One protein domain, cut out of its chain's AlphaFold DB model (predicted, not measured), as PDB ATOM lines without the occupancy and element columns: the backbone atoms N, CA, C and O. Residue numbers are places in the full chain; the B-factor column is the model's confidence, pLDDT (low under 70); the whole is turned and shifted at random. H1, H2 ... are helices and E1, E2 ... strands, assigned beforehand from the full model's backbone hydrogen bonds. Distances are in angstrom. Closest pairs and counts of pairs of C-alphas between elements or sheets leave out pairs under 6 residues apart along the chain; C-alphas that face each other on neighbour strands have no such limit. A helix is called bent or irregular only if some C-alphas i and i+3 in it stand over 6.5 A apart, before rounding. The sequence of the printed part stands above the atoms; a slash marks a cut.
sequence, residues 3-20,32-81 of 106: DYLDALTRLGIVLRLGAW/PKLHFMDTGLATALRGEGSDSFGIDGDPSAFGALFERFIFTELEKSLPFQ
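AT A GLANCE: This is residues 3 to 20 and 32 to 81 of the 106 residues of the protein "ATPase" of Mesorhizobium amorphae CCNWGS0123 (UniProt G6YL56). A small two-stranded sheet, E1 and E2, sits between a short helix, H1, on the E1 side and one long helix, H3, that passes on the E2 side. The short helix H2 follows E2 and makes a loose helical hairpin with H3 through a long loop, residues 47 to 58, while residues 76 to 81 at the other end of H3 stick out free. The printed part has 68 residues, with three named helices and two named strands in the order H1, E1, E2, H2, H3; the sheet is antiparallel and the class is mostly helix. The whole is loose, with a radius of gyration of the C-alphas of 13.6 A, and spans 36 by 32 by 21 A.

HOW THE PARTS SIT: E1, residues 14 to 17, and E2, residues 33 to 36, are antiparallel neighbours at 149 degrees between their directions. N 15 and O 35 are 2.8 A apart, and N 35 and O 15 are 2.9 A apart, both within hydrogen-bond range. H1, residues 3 to 10, comes closest to E1 at the C-alphas of Leu 8 and Val 14, 5.6 A apart; H1 and E2 are near each other. The closest C-alphas of E2 and H3, residues 59 to 80, are those of Phe 36 and Arg 68, 7.7 A apart. H2, residues 39 to 46, touches H3, which meets it with residues 65 to 69 alone; the closest C-alphas are those of Thr 39 and Leu 65, 6.1 A apart. This helical hairpin runs opposite ways at a shallow tilt of 34 degrees, only just short of steep. H1 is apart from H2 and from H3. Every O i to N i+4 pair is within hydrogen-bond range in H1 and H2, and 16 of 18 are in H3.

IN THESE COORDINATES: E1 measures 9.4 A from first to last C-alpha and E2 9.9 A. H1 begins at C-alpha 3, (-13.191, 1.324, 174.404), and is 10.5 A long; H2 is 10.3 A long. H3 runs 32.2 A from C-alpha 59, (-3.883, -32.087, 174.124), to C-alpha 80, (14.826, -7.744, 183.773). It is irregular, but only just: C-alphas 76 and 79 are 6.8 A apart.

THE WHOLE: The two C-alphas farthest apart, those of Asp 3 and Ile 55, are 40.7 A apart. Residues 21 to 31 are cut out between E1 and E2, and C-alphas 20 and 32 are 9.1 A apart across the cut. The link from H2 to H3 is long, with 12 residues; those from H1 to E1 and from E2 to H2 are tight. The mean pLDDT of the printed part is 73.7, and 17 residues are under 70, among them residues 14 to 20 and 32 to 37.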
ATOM      1  N   ASP A   3     -13.488   0.907 173.021       69.50
ATOM      2  CA  ASP A   3     -13.191   1.324 174.404       69.50
ATOM      3  C   ASP A   3     -12.980   0.143 175.355       69.50
ATOM      4  O   ASP A   3     -12.083   0.164 176.193       69.50
ATOM      5  N   TYR A   4     -13.746  -0.936 175.183       73.25
ATOM      6  CA  TYR A   4     -13.625  -2.131 176.021       73.25
ATOM      7  C   TYR A   4     -12.286  -2.853 175.821       73.25
ATOM      8  O   TYR A   4     -11.625  -3.239 176.784       73.25
ATOM      9  N   LEU A   5     -11.836  -2.983 174.569       71.31
ATOM     10  CA  LEU A   5     -10.529  -3.572 174.274       71.31
ATOM     11  C   LEU A   5      -9.376  -2.668 174.719       71.31
ATOM     12  O   LEU A   5      -8.273  -3.164 174.917       71.31
ATOM     13  N   ASP A   6      -9.584  -1.355 174.817       73.31
ATOM     14  CA  ASP A   6      -8.582  -0.444 175.378       73.31
ATOM     15  C   ASP A   6      -8.507  -0.595 176.903       73.31
ATOM     16  O   ASP A   6      -7.418  -0.721 177.458       73.31
ATOM     17  N   ALA A   7      -9.657  -0.708 177.577       77.75
ATOM     18  CA  ALA A   7      -9.728  -0.993 179.008       77.75
ATOM     19  C   ALA A   7      -9.043  -2.326 179.370       77.75
ATOM     20  O   ALA A   7      -8.205  -2.360 180.269       77.75
ATOM     21  N   LEU A   8      -9.314  -3.402 178.627       72.31
ATOM     22  CA  LEU A   8      -8.658  -4.706 178.805       72.31
ATOM     23  C   LEU A   8      -7.138  -4.651 178.599       72.31
ATOM     24  O   LEU A   8      -6.392  -5.332 179.303       72.31
ATOM     25  N   THR A   9      -6.665  -3.849 177.642       72.56
ATOM     26  CA  THR A   9      -5.227  -3.657 177.424       72.56
ATOM     27  C   THR A   9      -4.591  -2.843 178.549       72.56
ATOM     28  O   THR A   9      -3.512  -3.205 179.011       72.56
ATOM     29  N   ARG A  10      -5.265  -1.803 179.058       71.62
ATOM     30  CA  ARG A  10      -4.793  -1.016 180.213       71.62
ATOM     31  C   ARG A  10      -4.724  -1.834 181.500       71.62
ATOM     32  O   ARG A  10      -3.807  -1.636 182.286       71.62
ATOM     33  N   LEU A  11      -5.656  -2.768 181.689       78.25
ATOM     34  CA  LEU A  11      -5.644  -3.721 182.802       78.25
ATOM     35  C   LEU A  11      -4.556  -4.801 182.657       78.25
ATOM     36  O   LEU A  11      -4.372  -5.602 183.566       78.25
ATOM     37  N   GLY A  12      -3.852  -4.855 181.522       66.19
ATOM     38  CA  GLY A  12      -2.830  -5.867 181.252       66.19
ATOM     39  C   GLY A  12      -3.390  -7.248 180.898       66.19
ATOM     40  O   GLY A  12      -2.619  -8.187 180.735       66.19
ATOM     41  N   ILE A  13      -4.710  -7.377 180.731       70.38
ATOM     42  CA  ILE A  13      -5.385  -8.645 180.417       70.38
ATOM     43  C   ILE A  13      -5.134  -9.041 178.958       70.38
ATOM     44  O   ILE A  13      -4.969 -10.220 178.639       70.38
ATOM     45  N   VAL A  14      -5.087  -8.057 178.057       68.88
ATOM     46  CA  VAL A  14      -4.900  -8.290 176.621       68.88
ATOM     47  C   VAL A  14      -3.721  -7.492 176.092       68.88
ATOM     48  O   VAL A  14      -3.749  -6.262 176.051       68.88
ATOM     49  N   LEU A  15      -2.715  -8.203 175.592       68.38
ATOM     50  CA  LEU A  15      -1.625  -7.615 174.839       68.38
ATOM     51  C   LEU A  15      -2.009  -7.503 173.366       68.38
ATOM     52  O   LEU A  15      -2.418  -8.476 172.729       68.38
ATOM     53  N   ARG A  16      -1.839  -6.309 172.804       64.25
ATOM     54  CA  ARG A  16      -1.880  -6.106 171.357       64.25
ATOM     55  C   ARG A  16      -0.465  -6.256 170.835       64.25
ATOM     56  O   ARG A  16       0.350  -5.352 171.012       64.25
ATOM     57  N   LEU A  17      -0.170  -7.383 170.197       64.38
ATOM     58  CA  LEU A  17       1.091  -7.502 169.483       64.38
ATOM     59  C   LEU A  17       0.963  -6.687 168.195       64.38
ATOM     60  O   LEU A  17       0.149  -7.003 167.319       64.38
ATOM     61  N   GLY A  18       1.720  -5.590 168.123       55.31
ATOM     62  CA  GLY A  18       1.819  -4.779 166.915       55.31
ATOM     63  C   GLY A  18       2.228  -5.656 165.735       55.31
ATOM     64  O   GLY A  18       3.026  -6.582 165.892       55.31
ATOM     65  N   ALA A  19       1.652  -5.398 164.560       52.91
ATOM     66  CA  ALA A  19       2.025  -6.125 163.357       52.91
ATOM     67  C   ALA A  19       3.537  -5.986 163.145       52.91
ATOM     68  O   ALA A  19       4.067  -4.876 163.087       52.91
ATOM     69  N   TRP A  20       4.232  -7.116 163.048       47.16
ATOM     70  CA  TRP A  20       5.648  -7.142 162.715       47.16
ATOM     71  C   TRP A  20       5.793  -6.681 161.261       47.16
ATOM     72  O   TRP A  20       5.606  -7.457 160.327       47.16
ATOM     73  N   PRO A  32      -3.967  -6.210 164.434       54.94
ATOM     74  CA  PRO A  32      -3.036  -6.607 165.487       54.94
ATOM     75  C   PRO A  32      -3.544  -7.882 166.171       54.94
ATOM     76  O   PRO A  32      -4.724  -7.978 166.517       54.94
ATOM     77  N   LYS A  33      -2.663  -8.867 166.371       60.31
ATOM     78  CA  LYS A  33      -3.033 -10.116 167.046       60.31
ATOM     79  C   LYS A  33      -3.244  -9.837 168.535       60.31
ATOM     80  O   LYS A  33      -2.353  -9.306 169.204       60.31
ATOM     81  N   LEU A  34      -4.437 -10.168 169.028       63.44
ATOM     82  CA  LEU A  34      -4.791 -10.064 170.440       63.44
ATOM     83  C   LEU A  34      -4.302 -11.305 171.175       63.44
ATOM     84  O   LEU A  34      -4.568 -12.437 170.780       63.44
ATOM     85  N   HIS A  35      -3.589 -11.063 172.259       67.94
ATOM     86  CA  HIS A  35      -2.909 -12.067 173.042       67.94
ATOM     87  C   HIS A  35      -3.391 -11.913 174.497       67.94
ATOM     88  O   HIS A  35      -3.036 -10.953 175.171       67.94
ATOM     89  N   PHE A  36      -4.201 -12.858 174.996       67.12
ATOM     90  CA  PHE A  36      -4.664 -12.900 176.399       67.12
ATOM     91  C   PHE A  36      -3.532 -13.239 177.366       67.12
ATOM     92  O   PHE A  36      -3.001 -14.342 177.313       67.12
ATOM     93  N   MET A  37      -3.075 -12.300 178.179       68.06
ATOM     94  CA  MET A  37      -1.868 -12.464 179.005       68.06
ATOM     95  C   MET A  37      -2.077 -13.336 180.245       68.06
ATOM     96  O   MET A  37      -1.132 -13.573 180.986       68.06
ATOM     97  N   ASP A  38      -3.294 -13.822 180.468       74.94
ATOM     98  CA  ASP A  38      -3.615 -14.676 181.598       74.94
ATOM     99  C   ASP A  38      -4.123 -16.031 181.104       74.94
ATOM    100  O   ASP A  38      -5.141 -16.123 180.409       74.94
ATOM    101  N   THR A  39      -3.389 -17.086 181.450       77.44
ATOM    102  CA  THR A  39      -3.784 -18.462 181.166       77.44
ATOM    103  C   THR A  39      -4.955 -18.906 182.026       77.44
ATOM    104  O   THR A  39      -5.776 -19.660 181.519       77.44
ATOM    105  N   GLY A  40      -5.096 -18.403 183.258       78.50
ATOM    106  CA  GLY A  40      -6.228 -18.710 184.134       78.50
ATOM    107  C   GLY A  40      -7.536 -18.102 183.630       78.50
ATOM    108  O   GLY A  40      -8.577 -18.756 183.622       78.50
ATOM    109  N   LEU A  41      -7.490 -16.870 183.121       78.00
ATOM    110  CA  LEU A  41      -8.648 -16.278 182.452       78.00
ATOM    111  C   LEU A  41      -8.955 -16.982 181.122       78.00
ATOM    112  O   LEU A  41     -10.121 -17.178 180.787       78.00
ATOM    113  N   ALA A  42      -7.928 -17.379 180.365       79.50
ATOM    114  CA  ALA A  42      -8.115 -18.101 179.110       79.50
ATOM    115  C   ALA A  42      -8.750 -19.487 179.318       79.50
ATOM    116  O   ALA A  42      -9.615 -19.869 178.530       79.50
ATOM    117  N   THR A  43      -8.373 -20.218 180.374       81.56
ATOM    118  CA  THR A  43      -9.022 -21.486 180.741       81.56
ATOM    119  C   THR A  43     -10.447 -21.262 181.226       81.56
ATOM    120  O   THR A  43     -11.355 -21.925 180.733       81.56
ATOM    121  N   ALA A  44     -10.674 -20.270 182.093       81.75
ATOM    122  CA  ALA A  44     -12.007 -19.940 182.595       81.75
ATOM    123  C   ALA A  44     -12.981 -19.547 181.469       81.75
ATOM    124  O   ALA A  44     -14.122 -20.000 181.455       81.75
ATOM    125  N   LEU A  45     -12.532 -18.749 180.492       81.00
ATOM    126  CA  LEU A  45     -13.344 -18.355 179.332       81.00
ATOM    127  C   LEU A  45     -13.617 -19.511 178.369       81.00
ATOM    128  O   LEU A  45     -14.653 -19.520 177.708       81.00
ATOM    129  N   ARG A  46     -12.689 -20.464 178.265       80.50
ATOM    130  CA  ARG A  46     -12.873 -21.668 177.453       80.50
ATOM    131  C   ARG A  46     -13.714 -22.731 178.184       80.50
ATOM    132  O   ARG A  46     -14.181 -23.664 177.547       80.50
ATOM    133  N   GLY A  47     -13.972 -22.553 179.482       79.50
ATOM    134  CA  GLY A  47     -14.680 -23.532 180.309       79.50
ATOM    135  C   GLY A  47     -13.824 -24.752 180.651       79.50
ATOM    136  O   GLY A  47     -14.368 -25.785 181.026       79.50
ATOM    137  N   GLU A  48     -12.500 -24.638 180.519       79.56
ATOM    138  CA  GLU A  48     -11.583 -25.741 180.791       79.56
ATOM    139  C   GLU A  48     -11.288 -25.823 182.288       79.56
ATOM    140  O   GLU A  48     -10.801 -24.865 182.899       79.56
ATOM    141  N   GLY A  49     -11.587 -26.981 182.868       73.62
ATOM    142  CA  GLY A  49     -11.300 -27.306 184.262       73.62
ATOM    143  C   GLY A  49     -10.081 -28.214 184.399       73.62
ATOM    144  O   GLY A  49      -9.362 -28.481 183.440       73.62
ATOM    145  N   SER A  50      -9.856 -28.741 185.601       72.31
ATOM    146  CA  SER A  50      -8.804 -29.736 185.846       72.31
ATOM    147  C   SER A  50      -8.997 -31.028 185.043       72.31
ATOM    148  O   SER A  50      -8.008 -31.620 184.622       72.31
ATOM    149  N   ASP A  51     -10.247 -31.430 184.785       72.44
ATOM    150  CA  ASP A  51     -10.573 -32.635 184.004       72.44
ATOM    151  C   ASP A  51     -10.239 -32.491 182.516       72.44
ATOM    152  O   ASP A  51      -9.870 -33.466 181.865       72.44
ATOM    153  N   SER A  52     -10.286 -31.269 181.981       70.12
ATOM    154  CA  SER A  52      -9.990 -30.991 180.572       70.12
ATOM    155  C   SER A  52      -8.532 -31.239 180.181       70.12
ATOM    156  O   SER A  52      -8.225 -31.371 178.998       70.12
ATOM    157  N   PHE A  53      -7.626 -31.282 181.162       71.56
ATOM    158  CA  PHE A  53      -6.191 -31.510 180.961       71.56
ATOM    159  C   PHE A  53      -5.755 -32.929 181.345       71.56
ATOM    160  O   PHE A  53      -4.556 -33.204 181.429       71.56
ATOM    161  N   GLY A  54      -6.715 -33.816 181.618       72.25
ATOM    162  CA  GLY A  54      -6.463 -35.221 181.913       72.25
ATOM    163  C   GLY A  54      -6.004 -36.023 180.691       72.25
ATOM    164  O   GLY A  54      -5.872 -35.507 179.584       72.25
ATOM    165  N   ILE A  55      -5.787 -37.323 180.900       68.00
ATOM    166  CA  ILE A  55      -5.341 -38.272 179.860       68.00
ATOM    167  C   ILE A  55      -6.362 -38.373 178.707       68.00
ATOM    168  O   ILE A  55      -5.969 -38.608 177.568       68.00
ATOM    169  N   ASP A  56      -7.642 -38.125 179.000       71.50
ATOM    170  CA  ASP A  56      -8.747 -38.120 178.032       71.50
ATOM    171  C   ASP A  56      -9.079 -36.713 177.482       71.50
ATOM    172  O   ASP A  56     -10.024 -36.550 176.709       71.50
ATOM    173  N   GLY A  57      -8.335 -35.685 177.902       71.19
ATOM    174  CA  GLY A  57      -8.539 -34.291 177.503       71.19
ATOM    175  C   GLY A  57      -7.973 -33.958 176.119       71.19
ATOM    176  O   GLY A  57      -7.217 -34.739 175.546       71.19
ATOM    177  N   ASP A  58      -8.305 -32.779 175.573       74.31
ATOM    178  CA  ASP A  58      -7.744 -32.318 174.293       74.31
ATOM    179  C   ASP A  58      -6.299 -31.800 174.479       74.31
ATOM    180  O   ASP A  58      -6.090 -30.706 175.023       74.31
ATOM    181  N   PRO A  59      -5.270 -32.521 173.989       73.31
ATOM    182  CA  PRO A  59      -3.883 -32.087 174.124       73.31
ATOM    183  C   PRO A  59      -3.578 -30.812 173.321       73.31
ATOM    184  O   PRO A  59      -2.655 -30.070 173.668       73.31
ATOM    185  N   SER A  60      -4.355 -30.516 172.272       76.69
ATOM    186  CA  SER A  60      -4.202 -29.295 171.468       76.69
ATOM    187  C   SER A  60      -4.587 -28.048 172.271       76.69
ATOM    188  O   SER A  60      -3.883 -27.030 172.256       76.69
ATOM    189  N   ALA A  61      -5.669 -28.143 173.050       73.44
ATOM    190  CA  ALA A  61      -6.129 -27.077 173.928       73.44
ATOM    191  C   ALA A  61      -5.084 -26.712 174.993       73.44
ATOM    192  O   ALA A  61      -4.848 -25.517 175.221       73.44
ATOM    193  N   PHE A  62      -4.433 -27.717 175.593       80.44
ATOM    194  CA  PHE A  62      -3.343 -27.534 176.553       80.44
ATOM    195  C   PHE A  62      -2.104 -26.901 175.911       80.44
ATOM    196  O   PHE A  62      -1.546 -25.952 176.465       80.44
ATOM    197  N   GLY A  63      -1.707 -27.358 174.718       81.62
ATOM    198  CA  GLY A  63      -0.566 -26.799 173.984       81.62
ATOM    199  C   GLY A  63      -0.703 -25.294 173.745       81.62
ATOM    200  O   GLY A  63       0.204 -24.525 174.067       81.62
ATOM    201  N   ALA A  64      -1.878 -24.845 173.294       81.75
ATOM    202  CA  ALA A  64      -2.149 -23.424 173.078       81.75
ATOM    203  C   ALA A  64      -2.066 -22.586 174.371       81.75
ATOM    204  O   ALA A  64      -1.637 -21.431 174.338       81.75
ATOM    205  N   LEU A  65      -2.467 -23.147 175.517       82.00
ATOM    206  CA  LEU A  65      -2.349 -22.488 176.824       82.00
ATOM    207  C   LEU A  65      -0.899 -22.448 177.306       82.00
ATOM    208  O   LEU A  65      -0.461 -21.436 177.851       82.00
ATOM    209  N   PHE A  66      -0.139 -23.514 177.070       83.25
ATOM    210  CA  PHE A  66       1.268 -23.593 177.442       83.25
ATOM    211  C   PHE A  66       2.129 -22.609 176.643       83.25
ATOM    212  O   PHE A  66       2.914 -21.856 177.222       83.25
ATOM    213  N   GLU A  67       1.919 -22.517 175.329       83.50
ATOM    214  CA  GLU A  67       2.544 -21.486 174.491       83.50
ATOM    215  C   GLU A  67       2.222 -20.073 175.003       83.50
ATOM    216  O   GLU A  67       3.090 -19.195 175.053       83.50
ATOM    217  N   ARG A  68       0.973 -19.853 175.439       81.38
ATOM    218  CA  ARG A  68       0.512 -18.582 176.011       81.38
ATOM    219  C   ARG A  68       1.208 -18.246 177.330       81.38
ATOM    220  O   ARG A  68       1.592 -17.089 177.531       81.38
ATOM    221  N   PHE A  69       1.372 -19.240 178.200       83.94
ATOM    222  CA  PHE A  69       2.097 -19.120 179.461       83.94
ATOM    223  C   PHE A  69       3.547 -18.710 179.206       83.94
ATOM    224  O   PHE A  69       3.982 -17.669 179.697       83.94
ATOM    225  N   ILE A  70       4.261 -19.451 178.353       84.69
ATOM    226  CA  ILE A  70       5.665 -19.167 178.022       84.69
ATOM    227  C   ILE A  70       5.820 -17.755 177.457       84.69
ATOM    228  O   ILE A  70       6.689 -17.009 177.899       84.69
ATOM    229  N   PHE A  71       4.969 -17.360 176.506       82.25
ATOM    230  CA  PHE A  71       5.015 -16.015 175.935       82.25
ATOM    231  C   PHE A  71       4.866 -14.928 177.008       82.25
ATOM    232  O   PHE A  71       5.587 -13.932 176.998       82.25
ATOM    233  N   THR A  72       3.943 -15.134 177.946       80.19
ATOM    234  CA  THR A  72       3.685 -14.200 179.045       80.19
ATOM    235  C   THR A  72       4.883 -14.106 179.988       80.19
ATOM    236  O   THR A  72       5.286 -13.002 180.354       80.19
ATOM    237  N   GLU A  73       5.490 -15.236 180.347       83.88
ATOM    238  CA  GLU A  73       6.680 -15.269 181.200       83.88
ATOM    239  C   GLU A  73       7.902 -14.640 180.518       83.88
ATOM    240  O   GLU A  73       8.658 -13.904 181.156       83.88
ATOM    241  N   LEU A  74       8.059 -14.832 179.204       82.62
ATOM    242  CA  LEU A  74       9.088 -14.151 178.419       82.62
ATOM    243  C   LEU A  74       8.881 -12.634 178.423       82.62
ATOM    244  O   LEU A  74       9.814 -11.910 178.757       82.62
ATOM    245  N   GLU A  75       7.672 -12.149 178.127       79.50
ATOM    246  CA  GLU A  75       7.333 -10.716 178.167       79.50
ATOM    247  C   GLU A  75       7.596 -10.094 179.547       79.50
ATOM    248  O   GLU A  75       8.173  -9.008 179.627       79.50
ATOM    249  N   LYS A  76       7.233 -10.785 180.637       80.44
ATOM    250  CA  LYS A  76       7.525 -10.349 182.015       80.44
ATOM    251  C   LYS A  76       9.023 -10.320 182.312       80.44
ATOM    252  O   LYS A  76       9.478  -9.465 183.067       80.44
ATOM    253  N   SER A  77       9.785 -11.230 181.712       79.25
ATOM    254  CA  SER A  77      11.232 -11.349 181.908       79.25
ATOM    255  C   SER A  77      12.042 -10.352 181.073       79.25
ATOM    256  O   SER A  77      13.172 -10.043 181.442       79.25
ATOM    257  N   LEU A  78      11.512  -9.840 179.953       78.31
ATOM    258  CA  LEU A  78      12.189  -8.858 179.088       78.31
ATOM    259  C   LEU A  78      12.741  -7.621 179.830       78.31
ATOM    260  O   LEU A  78      13.908  -7.298 179.612       78.31
ATOM    261  N   PRO A  79      11.990  -6.925 180.709       73.00
ATOM    262  CA  PRO A  79      12.511  -5.748 181.415       73.00
ATOM    263  C   PRO A  79      13.659  -6.066 182.384       73.00
ATOM    264  O   PRO A  79      14.493  -5.202 182.645       73.00
ATOM    265  N   PHE A  80      13.742  -7.300 182.889       72.75
ATOM    266  CA  PHE A  80      14.826  -7.744 183.773       72.75
ATOM    267  C   PHE A  80      16.075  -8.193 183.001       72.75
ATOM    268  O   PHE A  80      17.144  -8.358 183.587       72.75
ATOM    269  N   GLN A  81      15.982  -8.332 181.677       67.50
ATOM    270  CA  GLN A  81      17.107  -8.627 180.787       67.50
ATOM    271  C   GLN A  81      17.801  -7.328 180.347       67.50
ATOM    272  O   GLN A  81      17.996  -7.078 179.160       67.50
TER     273      GLN A  81